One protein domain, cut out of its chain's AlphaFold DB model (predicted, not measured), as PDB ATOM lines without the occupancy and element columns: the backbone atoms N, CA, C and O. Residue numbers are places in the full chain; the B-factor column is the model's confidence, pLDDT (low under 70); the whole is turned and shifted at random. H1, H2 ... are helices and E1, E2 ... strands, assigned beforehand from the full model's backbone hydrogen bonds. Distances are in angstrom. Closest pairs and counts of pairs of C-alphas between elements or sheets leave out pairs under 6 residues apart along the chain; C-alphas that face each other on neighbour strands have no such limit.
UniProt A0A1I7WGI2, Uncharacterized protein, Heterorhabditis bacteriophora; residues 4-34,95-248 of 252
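AT A GLANCE: This is residues 4 to 34 and 95 to 248 of the 252 residues of an uncharacterized protein of Heterorhabditis bacteriophora (UniProt A0A1I7WGI2). A sheet of five strands forms a wall, with H1, H2 and H4 side by side over one of its faces, no named helix over the other, and H5 packed on H2 on the side away from the sheet. Beyond one end of the strands lie H3 and the long unnamed stretch of residues 179 to 196, while H6 starts near the end of H2 and residues 242 to 248 stick out free. The printed part has 185 residues, with six named helices and five named strands in the order E1 E2 E3 H1 H2 E4 E5 H3 H4 H5 H6. The antiparallel sheet runs E3 E2 E1 E4 E5, and the class is mixed, helices and strands. The whole is compact, with a radius of gyration of the C-alphas of 18.4 A, yet elongated, spanning 59 by 38 by 30 A.

IN THESE COORDINATES: Find C-alpha 4 at (149.678, 200.493, 196.803); from there E1 runs through residues 4 to 9 over 16.3 A. E2, residues 25 to 31, covers 19.2 A, and after the cut comes short E3, residues 98 to 101. Read on to H1, residues 105 to 116, 16.6 A long, and then to C-alpha 121 at (149.085, 197.586, 188.634), where H2, residues 121 to 135, begins its 20.6 A. E4, residues 146 to 152, measures 19.8 A, and E5 is residues 158 to 160. H3 is residues 169 to 178, 14.8 A, and H4 is residues 197 to 205, 12.3 A. H5, residues 210 to 222, measures 18.3 A. H6, residues 232 to 246, runs 21.0 A and ends at C-alpha 246, (191.810, 191.763, 190.868).

HOW THE PARTS SIT: Begin with the sheet, whose edge strands are E3 and E5. E1 and E2 are a hairpin, with N 7 and O 27 at 2.8 A; on the other side of E1, N 6 of E1 and O 149 of E4 are 2.9 A apart. Between E3 and E2 look at N 99 and O 30, 2.9 A, and in the hairpin E4 and E5 at N 150 and O 159, 2.8 A; these N and O pairs are within hydrogen-bond range. H1, H2 and H4 are on the same face, in two layers, that is, helices over one face of a sheet, and they run along the strands. H1 is over E3 at a height over the sheet of 8.3 A, H2 over E2 and E1 at 9.1 A, and H4 over E4 at 8.6 A. H2 is the hub, touching three helices. With H1 it makes a helical hairpin at a shallow tilt of 26 degrees, opposite ways, closest at the C-alphas of Ala 111 and Ile 124, 5.3 A. Residues 122 to 126 of H2 touch H4, closest at the C-alphas of His 122 and Ile 204, 5.9 A. Residues 123 to 127 touch H5, closest at the C-alphas of Gly 123 and Leu 216, 7.2 A. H6 is close but not clearly touching H2, with the C-alphas of Asn 135 and Leu 234 at 7.8 A, and H3 touches no helix. Every O i to N i+4 pair is within hydrogen-bond range in H1, H2, H4 and H5; H6 has 9 of 11, and H3 has 2 of 6, beside 4 of 7 O i to N i+3 pairs.

THE WHOLE: The two C-alphas farthest apart are those of Ser 34 and Thr 181, 59.7 A. Residues 35 to 94 are not printed, and C-alphas 34 and 95 stand 12.0 A apart across this cut. The long links are E1 to E2, 15 residues, and H3 to H4, 18 residues. The mean pLDDT of the printed part is 75.9; look for values under 70 at residues 4 to 7, 9 to 34, 171 to 190, 223 to 227 and 244 to 248.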
ATOM      1  N   ILE A   4     148.266 200.284 196.520       61.97
ATOM      2  CA  ILE A   4     149.678 200.493 196.803       61.97
ATOM      3  C   ILE A   4     150.382 199.156 196.606       61.97
ATOM      4  O   ILE A   4     150.009 198.162 197.235       61.97
ATOM      5  N   VAL A   5     151.383 199.124 195.732       63.12
ATOM      6  CA  VAL A   5     152.242 197.961 195.516       63.12
ATOM      7  C   VAL A   5     153.660 198.342 195.872       63.12
ATOM      8  O   VAL A   5     154.198 199.268 195.282       63.12
ATOM      9  N   SER A   6     154.259 197.638 196.825       65.88
ATOM     10  CA  SER A   6     155.678 197.781 197.140       65.88
ATOM     11  C   SER A   6     156.392 196.482 196.816       65.88
ATOM     12  O   SER A   6     156.095 195.464 197.435       65.88
ATOM     13  N   VAL A   7     157.320 196.509 195.864       63.34
ATOM     14  CA  VAL A   7     158.224 195.392 195.579       63.34
ATOM     15  C   VAL A   7     159.558 195.707 196.231       63.34
ATOM     16  O   VAL A   7     160.209 196.687 195.877       63.34
ATOM     17  N   GLU A   8     159.936 194.905 197.217       70.31
ATOM     18  CA  GLU A   8     161.237 194.985 197.866       70.31
ATOM     19  C   GLU A   8     162.129 193.877 197.314       70.31
ATOM     20  O   GLU A   8     161.813 192.692 197.446       70.31
ATOM     21  N   MET A   9     163.235 194.268 196.685       58.25
ATOM     22  CA  MET A   9     164.266 193.344 196.218       58.25
ATOM     23  C   MET A   9     165.352 193.263 197.284       58.25
ATOM     24  O   MET A   9     165.813 194.289 197.793       58.25
ATOM     25  N   SER A  10     165.724 192.042 197.661       53.75
ATOM     26  CA  SER A  10     166.776 191.834 198.645       53.75
ATOM     27  C   SER A  10     168.136 191.774 197.963       53.75
ATOM     28  O   SER A  10     168.411 190.838 197.210       53.75
ATOM     29  N   ASP A  11     169.021 192.694 198.342       51.09
ATOM     30  CA  ASP A  11     170.446 192.628 198.026       51.09
ATOM     31  C   ASP A  11     171.057 191.409 198.746       51.09
ATOM     32  O   ASP A  11     171.431 191.477 199.916       51.09
ATOM     33  N   TYR A  12     171.153 190.262 198.072       48.75
ATOM     34  CA  TYR A  12     171.948 189.125 198.552       48.75
ATOM     35  C   TYR A  12     173.347 189.174 197.943       48.75
ATOM     36  O   TYR A  12     173.790 188.272 197.238       48.75
ATOM     37  N   LEU A  13     174.083 190.234 198.259       42.62
ATOM     38  CA  LEU A  13     175.535 190.137 198.265       42.62
ATOM     39  C   LEU A  13     175.883 189.526 199.617       42.62
ATOM     40  O   LEU A  13     175.576 190.121 200.644       42.62
ATOM     41  N   GLY A  14     176.402 188.297 199.620       35.81
ATOM     42  CA  GLY A  14     176.602 187.475 200.814       35.81
ATOM     43  C   GLY A  14     177.596 188.047 201.823       35.81
ATOM     44  O   GLY A  14     178.617 187.422 202.055       35.81
ATOM     45  N   PHE A  15     177.311 189.196 202.433       30.33
ATOM     46  CA  PHE A  15     178.067 189.816 203.514       30.33
ATOM     47  C   PHE A  15     177.554 189.322 204.874       30.33
ATOM     48  O   PHE A  15     176.343 189.178 205.062       30.33
ATOM     49  N   PRO A  16     178.442 189.045 205.847       28.78
ATOM     50  CA  PRO A  16     178.027 188.615 207.164       28.78
ATOM     51  C   PRO A  16     177.327 189.778 207.859       28.78
ATOM     52  O   PRO A  16     177.704 190.935 207.696       28.78
ATOM     53  N   PHE A  17     176.315 189.422 208.644       30.77
ATOM     54  CA  PHE A  17     175.570 190.249 209.582       30.77
ATOM     55  C   PHE A  17     176.409 191.358 210.240       30.77
ATOM     56  O   PHE A  17     176.911 191.214 211.351       30.77
ATOM     57  N   TYR A  18     176.465 192.508 209.586       23.08
ATOM     58  CA  TYR A  18     176.434 193.795 210.246       23.08
ATOM     59  C   TYR A  18     175.118 194.437 209.846       23.08
ATOM     60  O   TYR A  18     174.738 194.430 208.676       23.08
ATOM     61  N   SER A  19     174.412 194.974 210.837       27.17
ATOM     62  CA  SER A  19     173.288 195.886 210.650       27.17
ATOM     63  C   SER A  19     173.796 197.166 209.970       27.17
ATOM     64  O   SER A  19     173.946 198.219 210.582       27.17
ATOM     65  N   ILE A  20     174.147 197.061 208.691       23.72
ATOM     66  CA  ILE A  20     174.267 198.189 207.786       23.72
ATOM     67  C   ILE A  20     172.827 198.465 207.382       23.72
ATOM     68  O   ILE A  20     172.141 197.566 206.897       23.72
ATOM     69  N   ARG A  21     172.339 199.678 207.677       25.66
ATOM     70  CA  ARG A  21     170.986 200.140 207.331       25.66
ATOM     71  C   ARG A  21     170.583 199.575 205.966       25.66
ATOM     72  O   ARG A  21     171.231 199.908 204.973       25.66
ATOM     73  N   ARG A  22     169.550 198.722 205.952       30.06
ATOM     74  CA  ARG A  22     168.970 198.122 204.742       30.06
ATOM     75  C   ARG A  22     168.832 199.211 203.680       30.06
ATOM     76  O   ARG A  22     168.070 200.155 203.874       30.06
ATOM     77  N   LYS A  23     169.583 199.108 202.585       30.62
ATOM     78  CA  LYS A  23     169.295 199.865 201.366       30.62
ATOM     79  C   LYS A  23     168.452 198.973 200.477       30.62
ATOM     80  O   LYS A  23     168.913 198.508 199.450       30.62
ATOM     81  N   SER A  24     167.229 198.699 200.912       31.41
ATOM     82  CA  SER A  24     166.283 197.980 200.078       31.41
ATOM     83  C   SER A  24     166.009 198.779 198.807       31.41
ATOM     84  O   SER A  24     165.818 199.999 198.870       31.41
ATOM     85  N   VAL A  25     165.939 198.108 197.660       41.97
ATOM     86  CA  VAL A  25     165.251 198.680 196.503       41.97
ATOM     87  C   VAL A  25     163.768 198.476 196.751       41.97
ATOM     88  O   VAL A  25     163.257 197.370 196.610       41.97
ATOM     89  N   ALA A  26     163.102 199.538 197.193       44.69
ATOM     90  CA  ALA A  26     161.655 199.586 197.266       44.69
ATOM     91  C   ALA A  26     161.140 200.216 195.971       44.69
ATOM     92  O   ALA A  26     161.375 201.395 195.697       44.69
ATOM     93  N   ALA A  27     160.462 199.412 195.166       54.84
ATOM     94  CA  ALA A  27     159.648 199.893 194.072       54.84
ATOM     95  C   ALA A  27     158.233 200.106 194.606       54.84
ATOM     96  O   ALA A  27     157.536 199.129 194.868       54.84
ATOM     97  N   THR A  28     157.813 201.354 194.806       58.41
ATOM     98  CA  THR A  28     156.458 201.661 195.283       58.41
ATOM     99  C   THR A  28     155.632 202.252 194.153       58.41
ATOM    100  O   THR A  28     156.028 203.231 193.521       58.41
ATOM    101  N   ILE A  29     154.473 201.652 193.911       53.22
ATOM    102  CA  ILE A  29     153.449 202.125 192.991       53.22
ATOM    103  C   ILE A  29     152.237 202.491 193.833       53.22
ATOM    104  O   ILE A  29     151.672 201.624 194.493       53.22
ATOM    105  N   THR A  30     151.824 203.751 193.811       53.78
ATOM    106  CA  THR A  30     150.578 204.201 194.440       53.78
ATOM    107  C   THR A  30     149.665 204.762 193.364       53.78
ATOM    108  O   THR A  30     150.016 205.759 192.740       53.78
ATOM    109  N   GLY A  31     148.516 204.129 193.140       42.47
ATOM    110  CA  GLY A  31     147.501 204.610 192.204       42.47
ATOM    111  C   GLY A  31     146.258 205.107 192.935       42.47
ATOM    112  O   GLY A  31     145.683 204.365 193.738       42.47
ATOM    113  N   TYR A  32     145.830 206.326 192.618       40.12
ATOM    114  CA  TYR A  32     144.525 206.882 192.952       40.12
ATOM    115  C   TYR A  32     143.677 206.943 191.684       40.12
ATOM    116  O   TYR A  32     144.087 207.451 190.650       40.12
ATOM    117  N   ASN A  33     142.470 206.397 191.751       37.91
ATOM    118  CA  ASN A  33     141.534 206.402 190.643       37.91
ATOM    119  C   ASN A  33     140.406 207.382 190.976       37.91
ATOM    120  O   ASN A  33     139.407 207.010 191.595       37.91
ATOM    121  N   SER A  34     140.600 208.653 190.622       34.41
ATOM    122  CA  SER A  34     139.608 209.713 190.790       34.41
ATOM    123  C   SER A  34     138.759 209.866 189.527       34.41
ATOM    124  O   SER A  34     138.840 210.870 188.824       34.41
ATOM    125  N   PHE A  95     151.734 213.605 192.520       82.19
ATOM    126  CA  PHE A  95     151.126 213.005 191.340       82.19
ATOM    127  C   PHE A  95     149.628 212.865 191.587       82.19
ATOM    128  O   PHE A  95     149.232 212.357 192.635       82.19
ATOM    129  N   ASP A  96     148.817 213.306 190.629       82.38
ATOM    130  CA  ASP A  96     147.357 213.313 190.778       82.38
ATOM    131  C   ASP A  96     146.752 211.909 190.597       82.38
ATOM    132  O   ASP A  96     145.774 211.562 191.254       82.38
ATOM    133  N   GLU A  97     147.366 211.081 189.744       85.75
ATOM    134  CA  GLU A  97     146.840 209.761 189.371       85.75
ATOM    135  C   GLU A  97     147.703 208.613 189.900       85.75
ATOM    136  O   GLU A  97     147.233 207.750 190.644       85.75
ATOM    137  N   ILE A  98     148.985 208.584 189.527       88.06
ATOM    138  CA  ILE A  98     149.892 207.498 189.891       88.06
ATOM    139  C   ILE A  98     151.280 208.024 190.242       88.06
ATOM    140  O   ILE A  98     151.873 208.813 189.509       88.06
ATOM    141  N   ALA A  99     151.827 207.530 191.348       89.69
ATOM    142  CA  ALA A  99     153.234 207.690 191.674       89.69
ATOM    143  C   ALA A  99     153.933 206.339 191.531       89.69
ATOM    144  O   ALA A  99     153.495 205.337 192.095       89.69
ATOM    145  N   ILE A 100     155.026 206.329 190.771       91.62
ATOM    146  CA  ILE A 100     155.918 205.180 190.628       91.62
ATOM    147  C   ILE A 100     157.313 205.646 191.010       91.62
ATOM    148  O   ILE A 100     157.806 206.642 190.466       91.62
ATOM    149  N   THR A 101     157.927 204.926 191.942       90.75
ATOM    150  CA  THR A 101     159.287 205.181 192.402       90.75
ATOM    151  C   THR A 101     160.084 203.890 192.460       90.75
ATOM    152  O   THR A 101     159.564 202.848 192.843       90.75
ATOM    153  N   SER A 102     161.357 203.989 192.104       90.31
ATOM    154  CA  SER A 102     162.395 202.969 192.211       90.31
ATOM    155  C   SER A 102     163.754 203.664 192.156       90.31
ATOM    156  O   SER A 102     163.844 204.879 191.946       90.31
ATOM    157  N   THR A 103     164.820 202.891 192.313       87.06
ATOM    158  CA  THR A 103     166.210 203.351 192.244       87.06
ATOM    159  C   THR A 103     166.699 203.656 190.826       87.06
ATOM    160  O   THR A 103     167.751 204.278 190.684       87.06
ATOM    161  N   SER A 104     165.940 203.284 189.790       86.88
ATOM    162  CA  SER A 104     166.261 203.554 188.386       86.88
ATOM    163  C   SER A 104     165.211 204.463 187.745       86.88
ATOM    164  O   SER A 104     164.044 204.091 187.608       86.88
ATOM    165  N   GLU A 105     165.631 205.652 187.305       87.31
ATOM    166  CA  GLU A 105     164.767 206.593 186.578       87.31
ATOM    167  C   GLU A 105     164.233 205.974 185.279       87.31
ATOM    168  O   GLU A 105     163.033 206.036 185.024       87.31
ATOM    169  N   THR A 106     165.083 205.265 184.529       88.44
ATOM    170  CA  THR A 106     164.684 204.518 183.325       88.44
ATOM    171  C   THR A 106     163.557 203.531 183.621       88.44
ATOM    172  O   THR A 106     162.605 203.423 182.849       88.44
ATOM    173  N   CYS A 107     163.631 202.829 184.755       90.56
ATOM    174  CA  CYS A 107     162.597 201.873 185.133       90.56
ATOM    175  C   CYS A 107     161.315 202.547 185.626       90.56
ATOM    176  O   CYS A 107     160.228 202.042 185.349       90.56
ATOM    177  N   ASN A 108     161.417 203.713 186.270       91.56
ATOM    178  CA  ASN A 108     160.250 204.527 186.613       91.56
ATOM    179  C   ASN A 108     159.513 204.991 185.351       91.56
ATOM    180  O   ASN A 108     158.295 204.848 185.279       91.56
ATOM    181  N   GLU A 109     160.235 205.485 184.344       90.69
ATOM    182  CA  GLU A 109     159.651 205.918 183.067       90.69
ATOM    183  C   GLU A 109     159.034 204.759 182.281       90.69
ATOM    184  O   GLU A 109     157.934 204.886 181.737       90.69
ATOM    185  N   LEU A 110     159.686 203.593 182.268       91.44
ATOM    186  CA  LEU A 110     159.123 202.403 181.634       91.44
ATOM    187  C   LEU A 110     157.818 201.972 182.316       91.44
ATOM    188  O   LEU A 110     156.823 201.700 181.647       91.44
ATOM    189  N   ALA A 111     157.789 201.957 183.647       92.69
ATOM    190  CA  ALA A 111     156.599 201.610 184.410       92.69
ATOM    191  C   ALA A 111     155.465 202.641 184.224       92.69
ATOM    192  O   ALA A 111     154.307 202.253 184.065       92.69
ATOM    193  N   ARG A 112     155.783 203.943 184.148       91.94
ATOM    194  CA  ARG A 112     154.819 205.004 183.779       91.94
ATOM    195  C   ARG A 112     154.282 204.812 182.364       91.94
ATOM    196  O   ARG A 112     153.089 204.973 182.142       91.94
ATOM    197  N   THR A 113     155.131 204.404 181.425       93.00
ATOM    198  CA  THR A 113     154.706 204.091 180.054       93.00
ATOM    199  C   THR A 113     153.694 202.943 180.049       93.00
ATOM    200  O   THR A 113     152.650 203.057 179.413       93.00
ATOM    201  N   ARG A 114     153.924 201.879 180.833       93.56
ATOM    202  CA  ARG A 114     152.947 200.782 180.960       93.56
ATOM    203  C   ARG A 114     151.631 201.222 181.598       93.56
ATOM    204  O   ARG A 114     150.579 200.738 181.198       93.56
ATOM    205  N   TYR A 115     151.668 202.167 182.536       93.88
ATOM    206  CA  TYR A 115     150.444 202.775 183.056       93.88
ATOM    207  C   TYR A 115     149.641 203.495 181.962       93.88
ATOM    208  O   TYR A 115     148.443 203.257 181.840       93.88
ATOM    209  N   LEU A 116     150.299 204.307 181.123       93.19
ATOM    210  CA  LEU A 116     149.650 205.005 180.000       93.19
ATOM    211  C   LEU A 116     149.085 204.043 178.940       93.19
ATOM    212  O   LEU A 116     148.109 204.363 178.267       93.19
ATOM    213  N   GLU A 117     149.667 202.850 178.815       93.44
ATOM    214  CA  GLU A 117     149.168 201.755 177.971       93.44
ATOM    215  C   GLU A 117     147.983 200.986 178.597       93.44
ATOM    216  O   GLU A 117     147.516 200.006 178.021       93.44
ATOM    217  N   ASN A 118     147.460 201.438 179.745       94.38
ATOM    218  CA  ASN A 118     146.377 200.807 180.509       94.38
ATOM    219  C   ASN A 118     146.706 199.403 181.046       94.38
ATOM    220  O   ASN A 118     145.803 198.581 181.223       94.38
ATOM    221  N   HIS A 119     147.975 199.121 181.346       94.25
ATOM    222  CA  HIS A 119     148.324 197.903 182.077       94.25
ATOM    223  C   HIS A 119     147.831 197.958 183.527       94.25
ATOM    224  O   HIS A 119     147.746 199.015 184.161       94.25
ATOM    225  N   SER A 120     147.519 196.788 184.076       93.81
ATOM    226  CA  SER A 120     147.150 196.630 185.474       93.81
ATOM    227  C   SER A 120     148.322 196.985 186.391       93.81
ATOM    228  O   SER A 120     149.495 196.942 186.012       93.81
ATOM    229  N   ILE A 121     148.028 197.282 187.659       91.50
ATOM    230  CA  ILE A 121     149.085 197.586 188.634       91.50
ATOM    231  C   ILE A 121     150.041 196.406 188.852       91.50
ATOM    232  O   ILE A 121     151.223 196.604 189.129       91.50
ATOM    233  N   HIS A 122     149.548 195.177 188.684       93.00
ATOM    234  CA  HIS A 122     150.370 193.974 188.711       93.00
ATOM    235  C   HIS A 122     151.316 193.935 187.503       93.00
ATOM    236  O   HIS A 122     152.478 193.570 187.660       93.00
ATOM    237  N   GLY A 123     150.856 194.378 186.329       94.69
ATOM    238  CA  GLY A 123     151.644 194.396 185.100       94.69
ATOM    239  C   GLY A 123     152.737 195.457 185.140       94.69
ATOM    240  O   GLY A 123     153.887 195.209 184.769       94.69
ATOM    241  N   ILE A 124     152.404 196.618 185.706       94.25
ATOM    242  CA  ILE A 124     153.354 197.696 185.991       94.25
ATOM    243  C   ILE A 124     154.408 197.218 187.002       94.25
ATOM    244  O   ILE A 124     155.601 197.407 186.769       94.25
ATOM    245  N   ALA A 125     153.998 196.556 188.090       92.88
ATOM    246  CA  ALA A 125     154.920 196.007 189.088       92.88
ATOM    247  C   ALA A 125     155.857 194.945 188.494       92.88
ATOM    248  O   ALA A 125     157.055 194.963 188.772       92.88
ATOM    249  N   LEU A 126     155.328 194.057 187.646       92.94
ATOM    250  CA  LEU A 126     156.114 193.053 186.931       92.94
ATOM    251  C   LEU A 126     157.150 193.714 186.013       92.94
ATOM    252  O   LEU A 126     158.327 193.372 186.070       92.94
ATOM    253  N   THR A 127     156.725 194.701 185.221       93.12
ATOM    254  CA  THR A 127     157.615 195.451 184.321       93.12
ATOM    255  C   THR A 127     158.730 196.145 185.093       93.12
ATOM    256  O   THR A 127     159.892 196.095 184.694       93.12
ATOM    257  N   LEU A 128     158.387 196.778 186.214       92.12
ATOM    258  CA  LEU A 128     159.342 197.470 187.067       92.12
ATOM    259  C   LEU A 128     160.369 196.494 187.660       92.12
ATOM    260  O   LEU A 128     161.565 196.770 187.603       92.12
ATOM    261  N   ALA A 129     159.921 195.333 188.150       91.44
ATOM    262  CA  ALA A 129     160.799 194.285 188.668       91.44
ATOM    263  C   ALA A 129     161.771 193.766 187.594       91.44
ATOM    264  O   ALA A 129     162.980 193.738 187.821       91.44
ATOM    265  N   PHE A 130     161.270 193.434 186.400       91.00
ATOM    266  CA  PHE A 130     162.117 192.983 185.294       91.00
ATOM    267  C   PHE A 130     163.093 194.060 184.828       91.00
ATOM    268  O   PHE A 130     164.270 193.771 184.628       91.00
ATOM    269  N   CYS A 131     162.651 195.313 184.720       90.75
ATOM    270  CA  CYS A 131     163.539 196.412 184.361       90.75
ATOM    271  C   CYS A 131     164.697 196.562 185.352       90.75
ATOM    272  O   CYS A 131     165.841 196.760 184.932       90.75
ATOM    273  N   LEU A 132     164.418 196.435 186.653       89.94
ATOM    274  CA  LEU A 132     165.432 196.510 187.700       89.94
ATOM    275  C   LEU A 132     166.407 195.329 187.646       89.94
ATOM    276  O   LEU A 132     167.599 195.557 187.819       89.94
ATOM    277  N   PHE A 133     165.960 194.110 187.319       89.38
ATOM    278  CA  PHE A 133     166.881 192.981 187.111       89.38
ATOM    279  C   PHE A 133     167.920 193.261 186.025       89.38
ATOM    280  O   PHE A 133     169.052 192.796 186.121       89.38
ATOM    281  N   VAL A 134     167.533 194.003 184.986       88.31
ATOM    282  CA  VAL A 134     168.425 194.299 183.865       88.31
ATOM    283  C   VAL A 134     169.280 195.546 184.137       88.31
ATOM    284  O   VAL A 134     170.471 195.551 183.838       88.31
ATOM    285  N   ASN A 135     168.705 196.601 184.722       87.56
ATOM    286  CA  ASN A 135     169.395 197.882 184.936       87.56
ATOM    287  C   ASN A 135     170.216 197.933 186.236       87.56
ATOM    288  O   ASN A 135     171.159 198.718 186.334       87.56
ATOM    289  N   GLU A 136     169.860 197.135 187.243       88.94
ATOM    290  CA  GLU A 136     170.541 197.058 188.541       88.94
ATOM    291  C   GLU A 136     170.742 195.595 188.999       88.94
ATOM    292  O   GLU A 136     170.312 195.213 190.093       88.94
ATOM    293  N   PRO A 137     171.435 194.758 188.198       89.19
ATOM    294  CA  PRO A 137     171.599 193.326 188.473       89.19
ATOM    295  C   PRO A 137     172.363 193.029 189.773       89.19
ATOM    296  O   PRO A 137     172.268 191.935 190.322       89.19
ATOM    297  N   HIS A 138     173.130 193.993 190.291       85.81
ATOM    298  CA  HIS A 138     173.830 193.879 191.573       85.81
ATOM    299  C   HIS A 138     172.895 193.957 192.785       85.81
ATOM    300  O   HIS A 138     173.314 193.590 193.881       85.81
ATOM    301  N   ARG A 139     171.663 194.446 192.599       83.62
ATOM    302  CA  ARG A 139     170.662 194.624 193.662       83.62
ATOM    303  C   ARG A 139     169.544 193.588 193.644       83.62
ATOM    304  O   ARG A 139     168.846 193.380 194.631       83.62
ATOM    305  N   GLY A 140     169.349 192.924 192.513       84.00
ATOM    306  CA  GLY A 140     168.283 191.950 192.365       84.00
ATOM    307  C   GLY A 140     168.419 191.151 191.083       84.00
ATOM    308  O   GLY A 140     169.062 191.565 190.125       84.00
ATOM    309  N   GLY A 141     167.791 189.984 191.065       87.62
ATOM    310  CA  GLY A 141     167.808 189.090 189.917       87.62
ATOM    311  C   GLY A 141     167.089 187.789 190.227       87.62
ATOM    312  O   GLY A 141     166.714 187.526 191.369       87.62
ATOM    313  N   LEU A 142     166.962 186.926 189.219       89.31
ATOM    314  CA  LEU A 142     166.285 185.630 189.356       89.31
ATOM    315  C   LEU A 142     166.944 184.692 190.385       89.31
ATOM    316  O   LEU A 142     166.289 183.788 190.895       89.31
ATOM    317  N   GLY A 143     168.226 184.906 190.700       88.44
ATOM    318  CA  GLY A 143     168.948 184.179 191.750       88.44
ATOM    319  C   GLY A 143     168.701 184.699 193.172       88.44
ATOM    320  O   GLY A 143     169.206 184.111 194.124       88.44
ATOM    321  N   GLY A 144     167.961 185.798 193.320       88.06
ATOM    322  CA  GLY A 144     167.698 186.456 194.591       88.06
ATOM    323  C   GLY A 144     166.364 186.068 195.223       88.06
ATOM    324  O   GLY A 144     165.825 184.967 195.052       88.06
ATOM    325  N   ALA A 145     165.843 187.002 196.005       89.12
ATOM    326  CA  ALA A 145     164.552 186.905 196.649       89.12
ATOM    327  C   ALA A 145     163.936 188.296 196.780       89.12
ATOM    328  O   ALA A 145     164.626 189.268 197.106       89.12
ATOM    329  N   SER A 146     162.624 188.359 196.598       89.94
ATOM    330  CA  SER A 146     161.855 189.589 196.692       89.94
ATOM    331  C   SER A 146     160.524 189.344 197.371       89.94
ATOM    332  O   SER A 146     160.038 188.215 197.488       89.94
ATOM    333  N   ILE A 147     159.923 190.433 197.823       90.06
ATOM    334  CA  ILE A 147     158.608 190.445 198.443       90.06
ATOM    335  C   ILE A 147     157.795 191.527 197.751       90.06
ATOM    336  O   ILE A 147     158.238 192.667 197.656       90.06
ATOM    337  N   ALA A 148     156.583 191.190 197.321       89.44
ATOM    338  CA  ALA A 148     155.603 192.171 196.891       89.44
ATOM    339  C   ALA A 148     154.502 192.296 197.950       89.44
ATOM    340  O   ALA A 148     153.874 191.309 198.343       89.44
ATOM    341  N   LEU A 149     154.286 193.522 198.414       90.62
ATOM    342  CA  LEU A 149     153.200 193.915 199.302       90.62
ATOM    343  C   LEU A 149     152.127 194.612 198.476       90.62
ATOM    344  O   LEU A 149     152.426 195.560 197.756       90.62
ATOM    345  N   TYR A 150     150.883 194.166 198.606       88.06
ATOM    346  CA  TYR A 150     149.718 194.780 197.978       88.06
ATOM    347  C   TYR A 150     148.782 195.279 199.065       88.06
ATOM    348  O   TYR A 150     148.280 194.471 199.849       88.06
ATOM    349  N   ALA A 151     148.498 196.575 199.080       87.62
ATOM    350  CA  ALA A 151     147.463 197.157 199.918       87.62
ATOM    351  C   ALA A 151     146.336 197.695 199.033       87.62
ATOM    352  O   ALA A 151     146.561 198.519 198.143       87.62
ATOM    353  N   ASN A 152     145.121 197.209 199.270       85.81
ATOM    354  CA  ASN A 152     143.912 197.716 198.640       85.81
ATOM    355  C   ASN A 152     143.300 198.774 199.558       85.81
ATOM    356  O   ASN A 152     142.795 198.452 200.633       85.81
ATOM    357  N   ALA A 153     143.325 200.036 199.135       83.69
ATOM    358  CA  ALA A 153     142.826 201.130 199.962       83.69
ATOM    359  C   ALA A 153     141.291 201.145 200.069       83.69
ATOM    360  O   ALA A 153     140.756 201.697 201.024       83.69
ATOM    361  N   ASN A 154     140.579 200.515 199.129       86.06
ATOM    362  CA  ASN A 154     139.118 200.452 199.162       86.06
ATOM    363  C   ASN A 154     138.616 199.412 200.171       86.06
ATOM    364  O   ASN A 154     137.619 199.643 200.846       86.06
ATOM    365  N   THR A 155     139.285 198.259 200.261       90.12
ATOM    366  CA  THR A 155     138.893 197.174 201.180       90.12
ATOM    367  C   THR A 155     139.669 197.187 202.495       90.12
ATOM    368  O   THR A 155     139.309 196.463 203.418       90.12
ATOM    369  N   GLY A 156     140.760 197.954 202.577       88.69
ATOM    370  CA  GLY A 156     141.706 197.922 203.694       88.69
ATOM    371  C   GLY A 156     142.525 196.627 203.776       88.69
ATOM    372  O   GLY A 156     143.266 196.428 204.738       88.69
ATOM    373  N   GLN A 157     142.401 195.724 202.798       89.56
ATOM    374  CA  GLN A 157     143.095 194.439 202.817       89.56
ATOM    375  C   GLN A 157     144.544 194.586 202.353       89.56
ATOM    376  O   GLN A 157     144.826 195.198 201.320       89.56
ATOM    377  N   CYS A 158     145.452 193.959 203.099       90.31
ATOM    378  CA  CYS A 158     146.865 193.850 202.764       90.31
ATOM    379  C   CYS A 158     147.213 192.388 202.457       90.31
ATOM    380  O   CYS A 158     146.782 191.482 203.166       90.31
ATOM    381  N   SER A 159     148.001 192.152 201.413       89.19
ATOM    382  CA  SER A 159     148.524 190.827 201.063       89.19
ATOM    383  C   SER A 159     150.008 190.907 200.722       89.19
ATOM    384  O   SER A 159     150.500 191.955 200.310       89.19
ATOM    385  N   GLN A 160     150.716 189.796 200.901       91.12
ATOM    386  CA  GLN A 160     152.161 189.705 200.730       91.12
ATOM    387  C   GLN A 160     152.527 188.430 199.958       91.12
ATOM    388  O   GLN A 160     151.902 187.389 200.164       91.12
ATOM    389  N   THR A 161     153.552 188.485 199.103       88.44
ATOM    390  CA  THR A 161     154.120 187.288 198.454       88.44
ATOM    391  C   THR A 161     155.089 186.536 199.371       88.44
ATOM    392  O   THR A 161     155.736 187.100 200.251       88.44
ATOM    393  N   THR A 162     155.221 185.227 199.162       83.00
ATOM    394  CA  THR A 162     156.024 184.333 200.017       83.00
ATOM    395  C   THR A 162     157.466 184.135 199.535       83.00
ATOM    396  O   THR A 162     158.130 183.204 199.998       83.00
ATOM    397  N   GLY A 163     157.971 185.010 198.655       81.56
ATOM    398  CA  GLY A 163     159.254 184.883 197.945       81.56
ATOM    399  C   GLY A 163     160.520 185.081 198.780       81.56
ATOM    400  O   GLY A 163     161.544 185.504 198.255       81.56
ATOM    401  N   TYR A 164     160.476 184.755 200.071       83.00
ATOM    402  CA  TYR A 164     161.646 184.743 200.940       83.00
ATOM    403  C   TYR A 164     162.652 183.662 200.514       83.00
ATOM    404  O   TYR A 164     162.245 182.546 200.166       83.00
ATOM    405  N   PRO A 165     163.963 183.936 200.625       79.38
ATOM    406  CA  PRO A 165     164.985 182.940 200.344       79.38
ATOM    407  C   PRO A 165     164.948 181.848 201.413       79.38
ATOM    408  O   PRO A 165     164.732 182.113 202.599       79.38
ATOM    409  N   ARG A 166     165.171 180.598 201.003       81.31
ATOM    410  CA  ARG A 166     165.161 179.447 201.920       81.31
ATOM    411  C   ARG A 166     166.478 178.702 201.843       81.31
ATOM    412  O   ARG A 166     166.917 178.327 200.763       81.31
ATOM    413  N   PHE A 167     167.097 178.431 202.986       76.75
ATOM    414  CA  PHE A 167     168.278 177.574 203.009       76.75
ATOM    415  C   PHE A 167     167.877 176.103 202.818       76.75
ATOM    416  O   PHE A 167     166.899 175.650 203.427       76.75
ATOM    417  N   PRO A 168     168.618 175.331 202.002       77.00
ATOM    418  CA  PRO A 168     168.444 173.888 201.917       77.00
ATOM    419  C   PRO A 168     168.511 173.236 203.304       77.00
ATOM    420  O   PRO A 168     169.404 173.530 204.099       77.00
ATOM    421  N   LYS A 169     167.594 172.304 203.595       78.31
ATOM    422  CA  LYS A 169     167.555 171.594 204.891       78.31
ATOM    423  C   LYS A 169     168.863 170.854 205.202       78.31
ATOM    424  O   LYS A 169     169.224 170.708 206.363       78.31
ATOM    425  N   THR A 170     169.581 170.419 204.168       71.75
ATOM    426  CA  THR A 170     170.894 169.771 204.272       71.75
ATOM    427  C   THR A 170     171.977 170.714 204.804       71.75
ATOM    428  O   THR A 170     172.845 170.268 205.549       71.75
ATOM    429  N   LEU A 171     171.893 172.014 204.493       64.81
ATOM    430  CA  LEU A 171     172.834 173.034 204.964       64.81
ATOM    431  C   LEU A 171     172.583 173.449 206.420       64.81
ATOM    432  O   LEU A 171     173.522 173.807 207.118       64.81
ATOM    433  N   LEU A 172     171.357 173.337 206.938       61.44
ATOM    434  CA  LEU A 172     171.070 173.640 208.350       61.44
ATOM    435  C   LEU A 172     171.870 172.765 209.330       61.44
ATOM    436  O   LEU A 172     172.222 173.220 210.419       61.44
ATOM    437  N   ASN A 173     172.192 171.532 208.934       60.59
ATOM    438  CA  ASN A 173     172.979 170.617 209.756       60.59
ATOM    439  C   ASN A 173     174.488 170.907 209.672       60.59
ATOM    440  O   ASN A 173     175.188 170.748 210.670       60.59
ATOM    441  N   THR A 174     174.989 171.378 208.525       57.12
ATOM    442  CA  THR A 174     176.410 171.717 208.321       57.12
ATOM    443  C   THR A 174     176.760 173.144 208.740       57.12
ATOM    444  O   THR A 174     177.877 173.370 209.188       57.12
ATOM    445  N   VAL A 175     175.830 174.102 208.698       55.66
ATOM    446  CA  VAL A 175     176.051 175.482 209.176       55.66
ATOM    447  C   VAL A 175     176.311 175.520 210.685       55.66
ATOM    448  O   VAL A 175     177.156 176.294 211.128       55.66
ATOM    449  N   LYS A 176     175.690 174.622 211.469       55.62
ATOM    450  CA  LYS A 176     176.068 174.413 212.881       55.62
ATOM    451  C   LYS A 176     177.539 174.009 213.041       55.62
ATOM    452  O   LYS A 176     178.158 174.368 214.034       55.62
ATOM    453  N   LEU A 177     178.089 173.283 212.065       52.00
ATOM    454  CA  LEU A 177     179.489 172.859 212.032       52.00
ATOM    455  C   LEU A 177     180.421 173.991 211.554       52.00
ATOM    456  O   LEU A 177     181.498 174.170 212.106       52.00
ATOM    457  N   VAL A 178     180.000 174.782 210.560       53.88
ATOM    458  CA  VAL A 178     180.797 175.882 209.979       53.88
ATOM    459  C   VAL A 178     180.839 177.112 210.891       53.88
ATOM    460  O   VAL A 178     181.854 177.795 210.924       53.88
ATOM    461  N   GLN A 179     179.808 177.368 211.708       53.06
ATOM    462  CA  GLN A 179     179.855 178.411 212.745       53.06
ATOM    463  C   GLN A 179     180.969 178.185 213.785       53.06
ATOM    464  O   GLN A 179     181.382 179.142 214.433       53.06
ATOM    465  N   MET A 180     181.485 176.956 213.934       49.66
ATOM    466  CA  MET A 180     182.637 176.669 214.802       49.66
ATOM    467  C   MET A 180     183.986 177.052 214.176       49.66
ATOM    468  O   MET A 180     184.964 177.231 214.897       49.66
ATOM    469  N   THR A 181     184.061 177.212 212.855       48.19
ATOM    470  CA  THR A 181     185.269 177.647 212.149       48.19
ATOM    471  C   THR A 181     185.028 179.055 211.622       48.19
ATOM    472  O   THR A 181     184.354 179.217 210.612       48.19
ATOM    473  N   ASN A 182     185.560 180.070 212.309       52.97
ATOM    474  CA  ASN A 182     185.415 181.527 212.089       52.97
ATOM    475  C   ASN A 182     185.666 182.081 210.658       52.97
ATOM    476  O   ASN A 182     185.772 183.289 210.468       52.97
ATOM    477  N   SER A 183     185.752 181.240 209.635       50.50
ATOM    478  CA  SER A 183     185.859 181.586 208.226       50.50
ATOM    479  C   SER A 183     184.574 181.199 207.484       50.50
ATOM    480  O   SER A 183     184.554 180.246 206.702       50.50
ATOM    481  N   LEU A 184     183.485 181.944 207.694       54.25
ATOM    482  CA  LEU A 184     182.416 181.978 206.695       54.25
ATOM    483  C   LEU A 184     183.001 182.669 205.462       54.25
ATOM    484  O   LEU A 184     183.022 183.893 205.371       54.25
ATOM    485  N   ASN A 185     183.544 181.882 204.537       56.97
ATOM    486  CA  ASN A 185     183.906 182.375 203.216       56.97
ATOM    487  C   ASN A 185     182.629 182.927 202.582       56.97
ATOM    488  O   ASN A 185     181.775 182.142 202.189       56.97
ATOM    489  N   LEU A 186     182.492 184.260 202.502       61.53
ATOM    490  CA  LEU A 186     181.351 184.968 201.889       61.53
ATOM    491  C   LEU A 186     181.058 184.485 200.462       61.53
ATOM    492  O   LEU A 186     179.923 184.526 199.991       61.53
ATOM    493  N   HIS A 187     182.089 183.986 199.789       62.34
ATOM    494  CA  HIS A 187     182.031 183.495 198.427       62.34
ATOM    495  C   HIS A 187     182.143 181.973 198.434       62.34
ATOM    496  O   HIS A 187     183.136 181.417 198.905       62.34
ATOM    497  N   GLY A 188     181.122 181.302 197.909       67.12
ATOM    498  CA  GLY A 188     181.105 179.853 197.774       67.12
ATOM    499  C   GLY A 188     179.687 179.292 197.679       67.12
ATOM    500  O   GLY A 188     178.725 179.954 198.076       67.12
ATOM    501  N   PRO A 189     179.540 178.049 197.194       69.94
ATOM    502  CA  PRO A 189     178.233 177.437 196.953       69.94
ATOM    503  C   PRO A 189     177.406 177.238 198.232       69.94
ATOM    504  O   PRO A 189     176.199 177.046 198.164       69.94
ATOM    505  N   HIS A 190     178.038 177.282 199.408       69.69
ATOM    506  CA  HIS A 190     177.380 177.044 200.698       69.69
ATOM    507  C   HIS A 190     176.561 178.243 201.196       69.69
ATOM    508  O   HIS A 190     175.717 178.071 202.072       69.69
ATOM    509  N   ASN A 191     176.762 179.430 200.613       70.75
ATOM    510  CA  ASN A 191     175.999 180.638 200.944       70.75
ATOM    511  C   ASN A 191     174.839 180.893 199.974       70.75
ATOM    512  O   ASN A 191     174.158 181.911 200.084       70.75
ATOM    513  N   ILE A 192     174.614 179.990 199.018       78.44
ATOM    514  CA  ILE A 192     173.541 180.122 198.038       78.44
ATOM    515  C   ILE A 192     172.256 179.571 198.661       78.44
ATOM    516  O   ILE A 192     172.104 178.364 198.866       78.44
ATOM    517  N   ALA A 193     171.331 180.470 198.991       84.06
ATOM    518  CA  ALA A 193     169.972 180.098 199.357       84.06
ATOM    519  C   ALA A 193     169.171 179.695 198.108       84.06
ATOM    520  O   ALA A 193     169.500 180.087 196.990       84.06
ATOM    521  N   ILE A 194     168.099 178.924 198.297       86.44
ATOM    522  CA  ILE A 194     167.130 178.642 197.235       86.44
ATOM    523  C   ILE A 194     166.480 179.979 196.845       86.44
ATOM    524  O   ILE A 194     165.878 180.608 197.729       86.44
ATOM    525  N   PRO A 195     166.583 180.405 195.571       89.31
ATOM    526  CA  PRO A 195     166.016 181.668 195.119       89.31
ATOM    527  C   PRO A 195     164.505 181.722 195.349       89.31
ATOM    528  O   PRO A 195     163.775 180.780 195.032       89.31
ATOM    529  N   GLY A 196     164.042 182.833 195.917       90.12
ATOM    530  CA  GLY A 196     162.626 183.104 196.166       90.12
ATOM    531  C   GLY A 196     161.981 183.985 195.095       90.12
ATOM    532  O   GLY A 196     160.756 184.053 195.019       90.12
ATOM    533  N   GLU A 197     162.790 184.612 194.233       89.75
ATOM    534  CA  GLU A 197     162.340 185.588 193.233       89.75
ATOM    535  C   GLU A 197     161.248 185.031 192.316       89.75
ATOM    536  O   GLU A 197     160.213 185.658 192.103       89.75
ATOM    537  N   PHE A 198     161.437 183.800 191.835       90.94
ATOM    538  CA  PHE A 198     160.480 183.144 190.947       90.94
ATOM    539  C   PHE A 198     159.104 182.963 191.600       90.94
ATOM    540  O   PHE A 198     158.087 183.091 190.930       90.94
ATOM    541  N   GLN A 199     159.047 182.721 192.916       91.94
ATOM    542  CA  GLN A 199     157.776 182.612 193.639       91.94
ATOM    543  C   GLN A 199     157.062 183.962 193.712       91.94
ATOM    544  O   GLN A 199     155.842 184.008 193.572       91.94
ATOM    545  N   THR A 200     157.807 185.054 193.903       91.44
ATOM    546  CA  THR A 200     157.224 186.398 193.863       91.44
ATOM    547  C   THR A 200     156.728 186.722 192.467       91.44
ATOM    548  O   THR A 200     155.560 187.074 192.352       91.44
ATOM    549  N   ILE A 201     157.536 186.512 191.420       92.19
ATOM    550  CA  ILE A 201     157.120 186.714 190.022       92.19
ATOM    551  C   ILE A 201     155.841 185.932 189.726       92.19
ATOM    552  O   ILE A 201     154.871 186.536 189.278       92.19
ATOM    553  N   LEU A 202     155.801 184.635 190.054       92.69
ATOM    554  CA  LEU A 202     154.610 183.806 189.865       92.69
ATOM    555  C   LEU A 202     153.384 184.382 190.581       92.69
ATOM    556  O   LEU A 202     152.310 184.456 189.993       92.69
ATOM    557  N   ALA A 203     153.544 184.835 191.825       92.38
ATOM    558  CA  ALA A 203     152.456 185.435 192.593       92.38
ATOM    559  C   ALA A 203     151.996 186.799 192.045       92.38
ATOM    560  O   ALA A 203     150.841 187.173 192.251       92.38
ATOM    561  N   ILE A 204     152.866 187.550 191.354       92.12
ATOM    562  CA  ILE A 204     152.463 188.751 190.607       92.12
ATOM    563  C   ILE A 204     151.693 188.335 189.351       92.12
ATOM    564  O   ILE A 204     150.620 188.875 189.086       92.12
ATOM    565  N   THR A 205     152.224 187.373 188.590       93.88
ATOM    566  CA  THR A 205     151.655 186.944 187.305       93.88
ATOM    567  C   THR A 205     150.324 186.222 187.447       93.88
ATOM    568  O   THR A 205     149.489 186.339 186.564       93.88
ATOM    569  N   ASP A 206     150.089 185.537 188.568       94.31
ATOM    570  CA  ASP A 206     148.803 184.896 188.881       94.31
ATOM    571  C   ASP A 206     147.656 185.917 189.004       94.31
ATOM    572  O   ASP A 206     146.483 185.585 188.859       94.31
ATOM    573  N   LYS A 207     147.992 187.195 189.227       91.50
ATOM    574  CA  LYS A 207     147.037 188.309 189.277       91.50
ATOM    575  C   LYS A 207     146.886 189.043 187.939       91.50
ATOM    576  O   LYS A 207     146.189 190.057 187.897       91.50
ATOM    577  N   LEU A 208     147.552 188.583 186.879       94.38
ATOM    578  CA  LEU A 208     147.476 189.165 185.538       94.38
ATOM    579  C   LEU A 208     146.484 188.418 184.660       94.38
ATOM    580  O   LEU A 208     146.362 187.196 184.730       94.38
ATOM    581  N   ASP A 209     145.833 189.157 183.765       95.19
ATOM    582  CA  ASP A 209     145.151 188.526 182.644       95.19
ATOM    583  C   ASP A 209     146.180 187.874 181.705       95.19
ATOM    584  O   ASP A 209     147.261 188.416 181.465       95.19
ATOM    585  N   VAL A 210     145.839 186.716 181.138       94.69
ATOM    586  CA  VAL A 210     146.745 185.955 180.261       94.69
ATOM    587  C   VAL A 210     147.169 186.775 179.038       94.69
ATOM    588  O   VAL A 210     148.319 186.677 178.602       94.69
ATOM    589  N   ARG A 211     146.270 187.602 178.484       95.50
ATOM    590  CA  ARG A 211     146.590 188.460 177.333       95.50
ATOM    591  C   ARG A 211     147.541 189.572 177.738       95.50
ATOM    592  O   ARG A 211     148.495 189.835 177.014       95.50
ATOM    593  N   GLU A 212     147.297 190.182 178.895       95.50
ATOM    594  CA  GLU A 212     148.172 191.214 179.446       95.50
ATOM    595  C   GLU A 212     149.576 190.659 179.711       95.50
ATOM    596  O   GLU A 212     150.564 191.271 179.318       95.50
ATOM    597  N   PHE A 213     149.674 189.477 180.324       94.06
ATOM    598  CA  PHE A 213     150.953 188.820 180.569       94.06
ATOM    599  C   PHE A 213     151.723 188.564 179.269       94.06
ATOM    600  O   PHE A 213     152.906 188.886 179.185       94.06
ATOM    601  N   HIS A 214     151.060 188.023 178.244       92.88
ATOM    602  CA  HIS A 214     151.701 187.763 176.955       92.88
ATOM    603  C   HIS A 214     152.174 189.058 176.276       92.88
ATOM    604  O   HIS A 214     153.297 189.112 175.770       92.88
ATOM    605  N   ASP A 215     151.346 190.105 176.291       93.19
ATOM    606  CA  ASP A 215     151.707 191.424 175.766       93.19
ATOM    607  C   ASP A 215     152.940 191.983 176.488       93.19
ATOM    608  O   ASP A 215     153.940 192.299 175.844       93.19
ATOM    609  N   LEU A 216     152.936 191.983 177.824       92.38
ATOM    610  CA  LEU A 216     154.064 192.441 178.636       92.38
ATOM    611  C   LEU A 216     155.341 191.648 178.371       92.38
ATOM    612  O   LEU A 216     156.390 192.252 178.175       92.38
ATOM    613  N   VAL A 217     155.281 190.314 178.352       88.62
ATOM    614  CA  VAL A 217     156.466 189.479 178.096       88.62
ATOM    615  C   VAL A 217     157.017 189.747 176.703       88.62
ATOM    616  O   VAL A 217     158.224 189.921 176.559       88.62
ATOM    617  N   SER A 218     156.155 189.836 175.688       88.81
ATOM    618  CA  SER A 218     156.597 190.151 174.329       88.81
ATOM    619  C   SER A 218     157.291 191.512 174.277       88.81
ATOM    620  O   SER A 218     158.440 191.605 173.853       88.81
ATOM    621  N   LYS A 219     156.663 192.553 174.825       87.38
ATOM    622  CA  LYS A 219     157.232 193.897 174.877       87.38
ATOM    623  C   LYS A 219     158.526 193.944 175.687       87.38
ATOM    624  O   LYS A 219     159.469 194.577 175.254       87.38
ATOM    625  N   MET A 220     158.632 193.249 176.818       81.94
ATOM    626  CA  MET A 220     159.877 193.201 177.603       81.94
ATOM    627  C   MET A 220     161.017 192.470 176.880       81.94
ATOM    628  O   MET A 220     162.178 192.799 177.098       81.94
ATOM    629  N   MET A 221     160.704 191.488 176.029       76.75
ATOM    630  CA  MET A 221     161.703 190.776 175.227       76.75
ATOM    631  C   MET A 221     162.155 191.576 173.996       76.75
ATOM    632  O   MET A 221     163.311 191.458 173.597       76.75
ATOM    633  N   PHE A 222     161.258 192.363 173.388       70.69
ATOM    634  CA  PHE A 222     161.512 193.073 172.125       70.69
ATOM    635  C   PHE A 222     161.851 194.562 172.297       70.69
ATOM    636  O   PHE A 222     162.649 195.099 171.528       70.69
ATOM    637  N   ASP A 223     161.300 195.240 173.305       63.06
ATOM    638  CA  ASP A 223     161.616 196.635 173.599       63.06
ATOM    639  C   ASP A 223     162.933 196.711 174.391       63.06
ATOM    640  O   ASP A 223     162.966 196.560 175.609       63.06
ATOM    641  N   ARG A 224     164.015 197.080 173.696       57.88
ATOM    642  CA  ARG A 224     165.201 197.754 174.270       57.88
ATOM    643  C   ARG A 224     166.164 196.929 175.143       57.88
ATOM    644  O   ARG A 224     166.582 197.408 176.197       57.88
ATOM    645  N   MET A 225     166.647 195.783 174.667       57.84
ATOM    646  CA  MET A 225     167.878 195.200 175.239       57.84
ATOM    647  C   MET A 225     169.181 195.627 174.544       57.84
ATOM    648  O   MET A 225     170.254 195.274 175.023       57.84
ATOM    649  N   ASP A 226     169.131 196.433 173.479       61.91
ATOM    650  CA  ASP A 226     170.338 196.657 172.671       61.91
ATOM    651  C   ASP A 226     171.367 197.598 173.317       61.91
ATOM    652  O   ASP A 226     172.567 197.393 173.139       61.91
ATOM    653  N   ILE A 227     170.946 198.613 174.088       68.00
ATOM    654  CA  ILE A 227     171.870 199.507 174.811       68.00
ATOM    655  C   ILE A 227     171.222 199.988 176.110       68.00
ATOM    656  O   ILE A 227     170.264 200.762 176.092       68.00
ATOM    657  N   ILE A 228     171.784 199.571 177.245       76.38
ATOM    658  CA  ILE A 228     171.331 199.977 178.576       76.38
ATOM    659  C   ILE A 228     172.405 200.871 179.195       76.38
ATOM    660  O   ILE A 228     173.533 200.413 179.392       76.38
ATOM    661  N   PRO A 229     172.106 202.153 179.476       80.56
ATOM    662  CA  PRO A 229     173.073 203.028 180.117       80.56
ATOM    663  C   PRO A 229     173.366 202.517 181.533       80.56
ATOM    664  O   PRO A 229     172.456 202.303 182.333       80.56
ATOM    665  N   ILE A 230     174.648 202.338 181.850       83.94
ATOM    666  CA  ILE A 230     175.082 201.910 183.181       83.94
ATOM    667  C   ILE A 230     174.793 203.042 184.170       83.94
ATOM    668  O   ILE A 230     175.330 204.144 184.050       83.94
ATOM    669  N   SER A 231     173.943 202.769 185.161       81.69
ATOM    670  CA  SER A 231     173.644 203.734 186.220       81.69
ATOM    671  C   SER A 231     174.876 203.986 187.094       81.69
ATOM    672  O   SER A 231     175.728 203.114 187.258       81.69
ATOM    673  N   HIS A 232     174.963 205.154 187.736       83.25
ATOM    674  CA  HIS A 232     176.048 205.444 188.687       83.25
ATOM    675  C   HIS A 232     176.116 204.406 189.829       83.25
ATOM    676  O   HIS A 232     177.195 204.029 190.280       83.25
ATOM    677  N   SER A 233     174.953 203.912 190.272       82.56
ATOM    678  CA  SER A 233     174.804 202.835 191.262       82.56
ATOM    679  C   SER A 233     175.474 201.538 190.797       82.56
ATOM    680  O   SER A 233     176.252 200.952 191.550       82.56
ATOM    681  N   LEU A 234     175.212 201.122 189.555       85.88
ATOM    682  CA  LEU A 234     175.803 199.927 188.961       85.88
ATOM    683  C   LEU A 234     177.295 200.119 188.662       85.88
ATOM    684  O   LEU A 234     178.093 199.256 189.008       85.88
ATOM    685  N   ALA A 235     177.695 201.262 188.100       87.19
ATOM    686  CA  ALA A 235     179.099 201.577 187.827       87.19
ATOM    687  C   ALA A 235     179.953 201.528 189.103       87.19
ATOM    688  O   ALA A 235     181.044 200.963 189.106       87.19
ATOM    689  N   LYS A 236     179.428 202.068 190.212       87.50
ATOM    690  CA  LYS A 236     180.083 201.990 191.518       87.50
ATOM    691  C   LYS A 236     180.209 200.544 192.006       87.50
ATOM    692  O   LYS A 236     181.284 200.158 192.449       87.50
ATOM    693  N   ALA A 237     179.143 199.750 191.900       85.69
ATOM    694  CA  ALA A 237     179.171 198.346 192.309       85.69
ATOM    695  C   ALA A 237     180.156 197.512 191.473       85.69
ATOM    696  O   ALA A 237     180.900 196.718 192.037       85.69
ATOM    697  N   ILE A 238     180.215 197.737 190.155       85.69
ATOM    698  CA  ILE A 238     181.206 197.112 189.265       85.69
ATOM    699  C   ILE A 238     182.618 197.501 189.706       85.69
ATOM    700  O   ILE A 238     183.445 196.624 189.925       85.69
ATOM    701  N   SER A 239     182.876 198.794 189.930       86.12
ATOM    702  CA  SER A 239     184.188 199.264 190.383       86.12
ATOM    703  C   SER A 239     184.605 198.648 191.722       86.12
ATOM    704  O   SER A 239     185.784 198.366 191.913       86.12
ATOM    705  N   GLU A 240     183.673 198.448 192.655       85.12
ATOM    706  CA  GLU A 240     183.948 197.777 193.928       85.12
ATOM    707  C   GLU A 240     184.221 196.278 193.717       85.12
ATOM    708  O   GLU A 240     185.174 195.744 194.283       85.12
ATOM    709  N   MET A 241     183.455 195.600 192.858       81.25
ATOM    710  CA  MET A 241     183.657 194.181 192.540       81.25
ATOM    711  C   MET A 241     184.969 193.916 191.793       81.25
ATOM    712  O   MET A 241     185.650 192.939 192.105       81.25
ATOM    713  N   ASP A 242     185.374 194.791 190.872       79.31
ATOM    714  CA  ASP A 242     186.636 194.668 190.133       79.31
ATOM    715  C   ASP A 242     187.840 194.635 191.079       79.31
ATOM    716  O   ASP A 242     188.772 193.856 190.872       79.31
ATOM    717  N   THR A 243     187.803 195.397 192.180       75.19
ATOM    718  CA  THR A 243     188.863 195.334 193.202       75.19
ATOM    719  C   THR A 243     188.932 193.973 193.891       75.19
ATOM    720  O   THR A 243     190.021 193.492 194.202       75.19
ATOM    721  N   VAL A 244     187.791 193.309 194.090       69.12
ATOM    722  CA  VAL A 244     187.729 191.979 194.709       69.12
ATOM    723  C   VAL A 244     188.271 190.914 193.755       69.12
ATOM    724  O   VAL A 244     189.030 190.039 194.180       69.12
ATOM    725  N   PHE A 245     187.921 190.999 192.469       63.91
ATOM    726  CA  PHE A 245     188.400 190.061 191.454       63.91
ATOM    727  C   PHE A 245     189.891 190.241 191.148       63.91
ATOM    728  O   PHE A 245     190.610 189.247 191.049       63.91
ATOM    729  N   ALA A 246     190.393 191.479 191.101       64.81
ATOM    730  CA  ALA A 246     191.810 191.763 190.868       64.81
ATOM    731  C   ALA A 246     192.734 191.220 191.980       64.81
ATOM    732  O   ALA A 246     193.896 190.907 191.724       64.81
ATOM    733  N   VAL A 247     192.228 191.065 193.208       60.50
ATOM    734  CA  VAL A 247     192.994 190.553 194.361       60.50
ATOM    735  C   VAL A 247     193.043 189.013 194.407       60.50
ATOM    736  O   VAL A 247     193.842 188.450 195.156       60.50
ATOM    737  N   ARG A 248     192.261 188.293 193.584       54.41
ATOM    738  CA  ARG A 248     192.257 186.814 193.541       54.41
ATOM    739  C   ARG A 248     192.718 186.230 192.192       54.41
ATOM    740  O   ARG A 248     191.924 185.583 191.514       54.41
TER     741      ARG A 248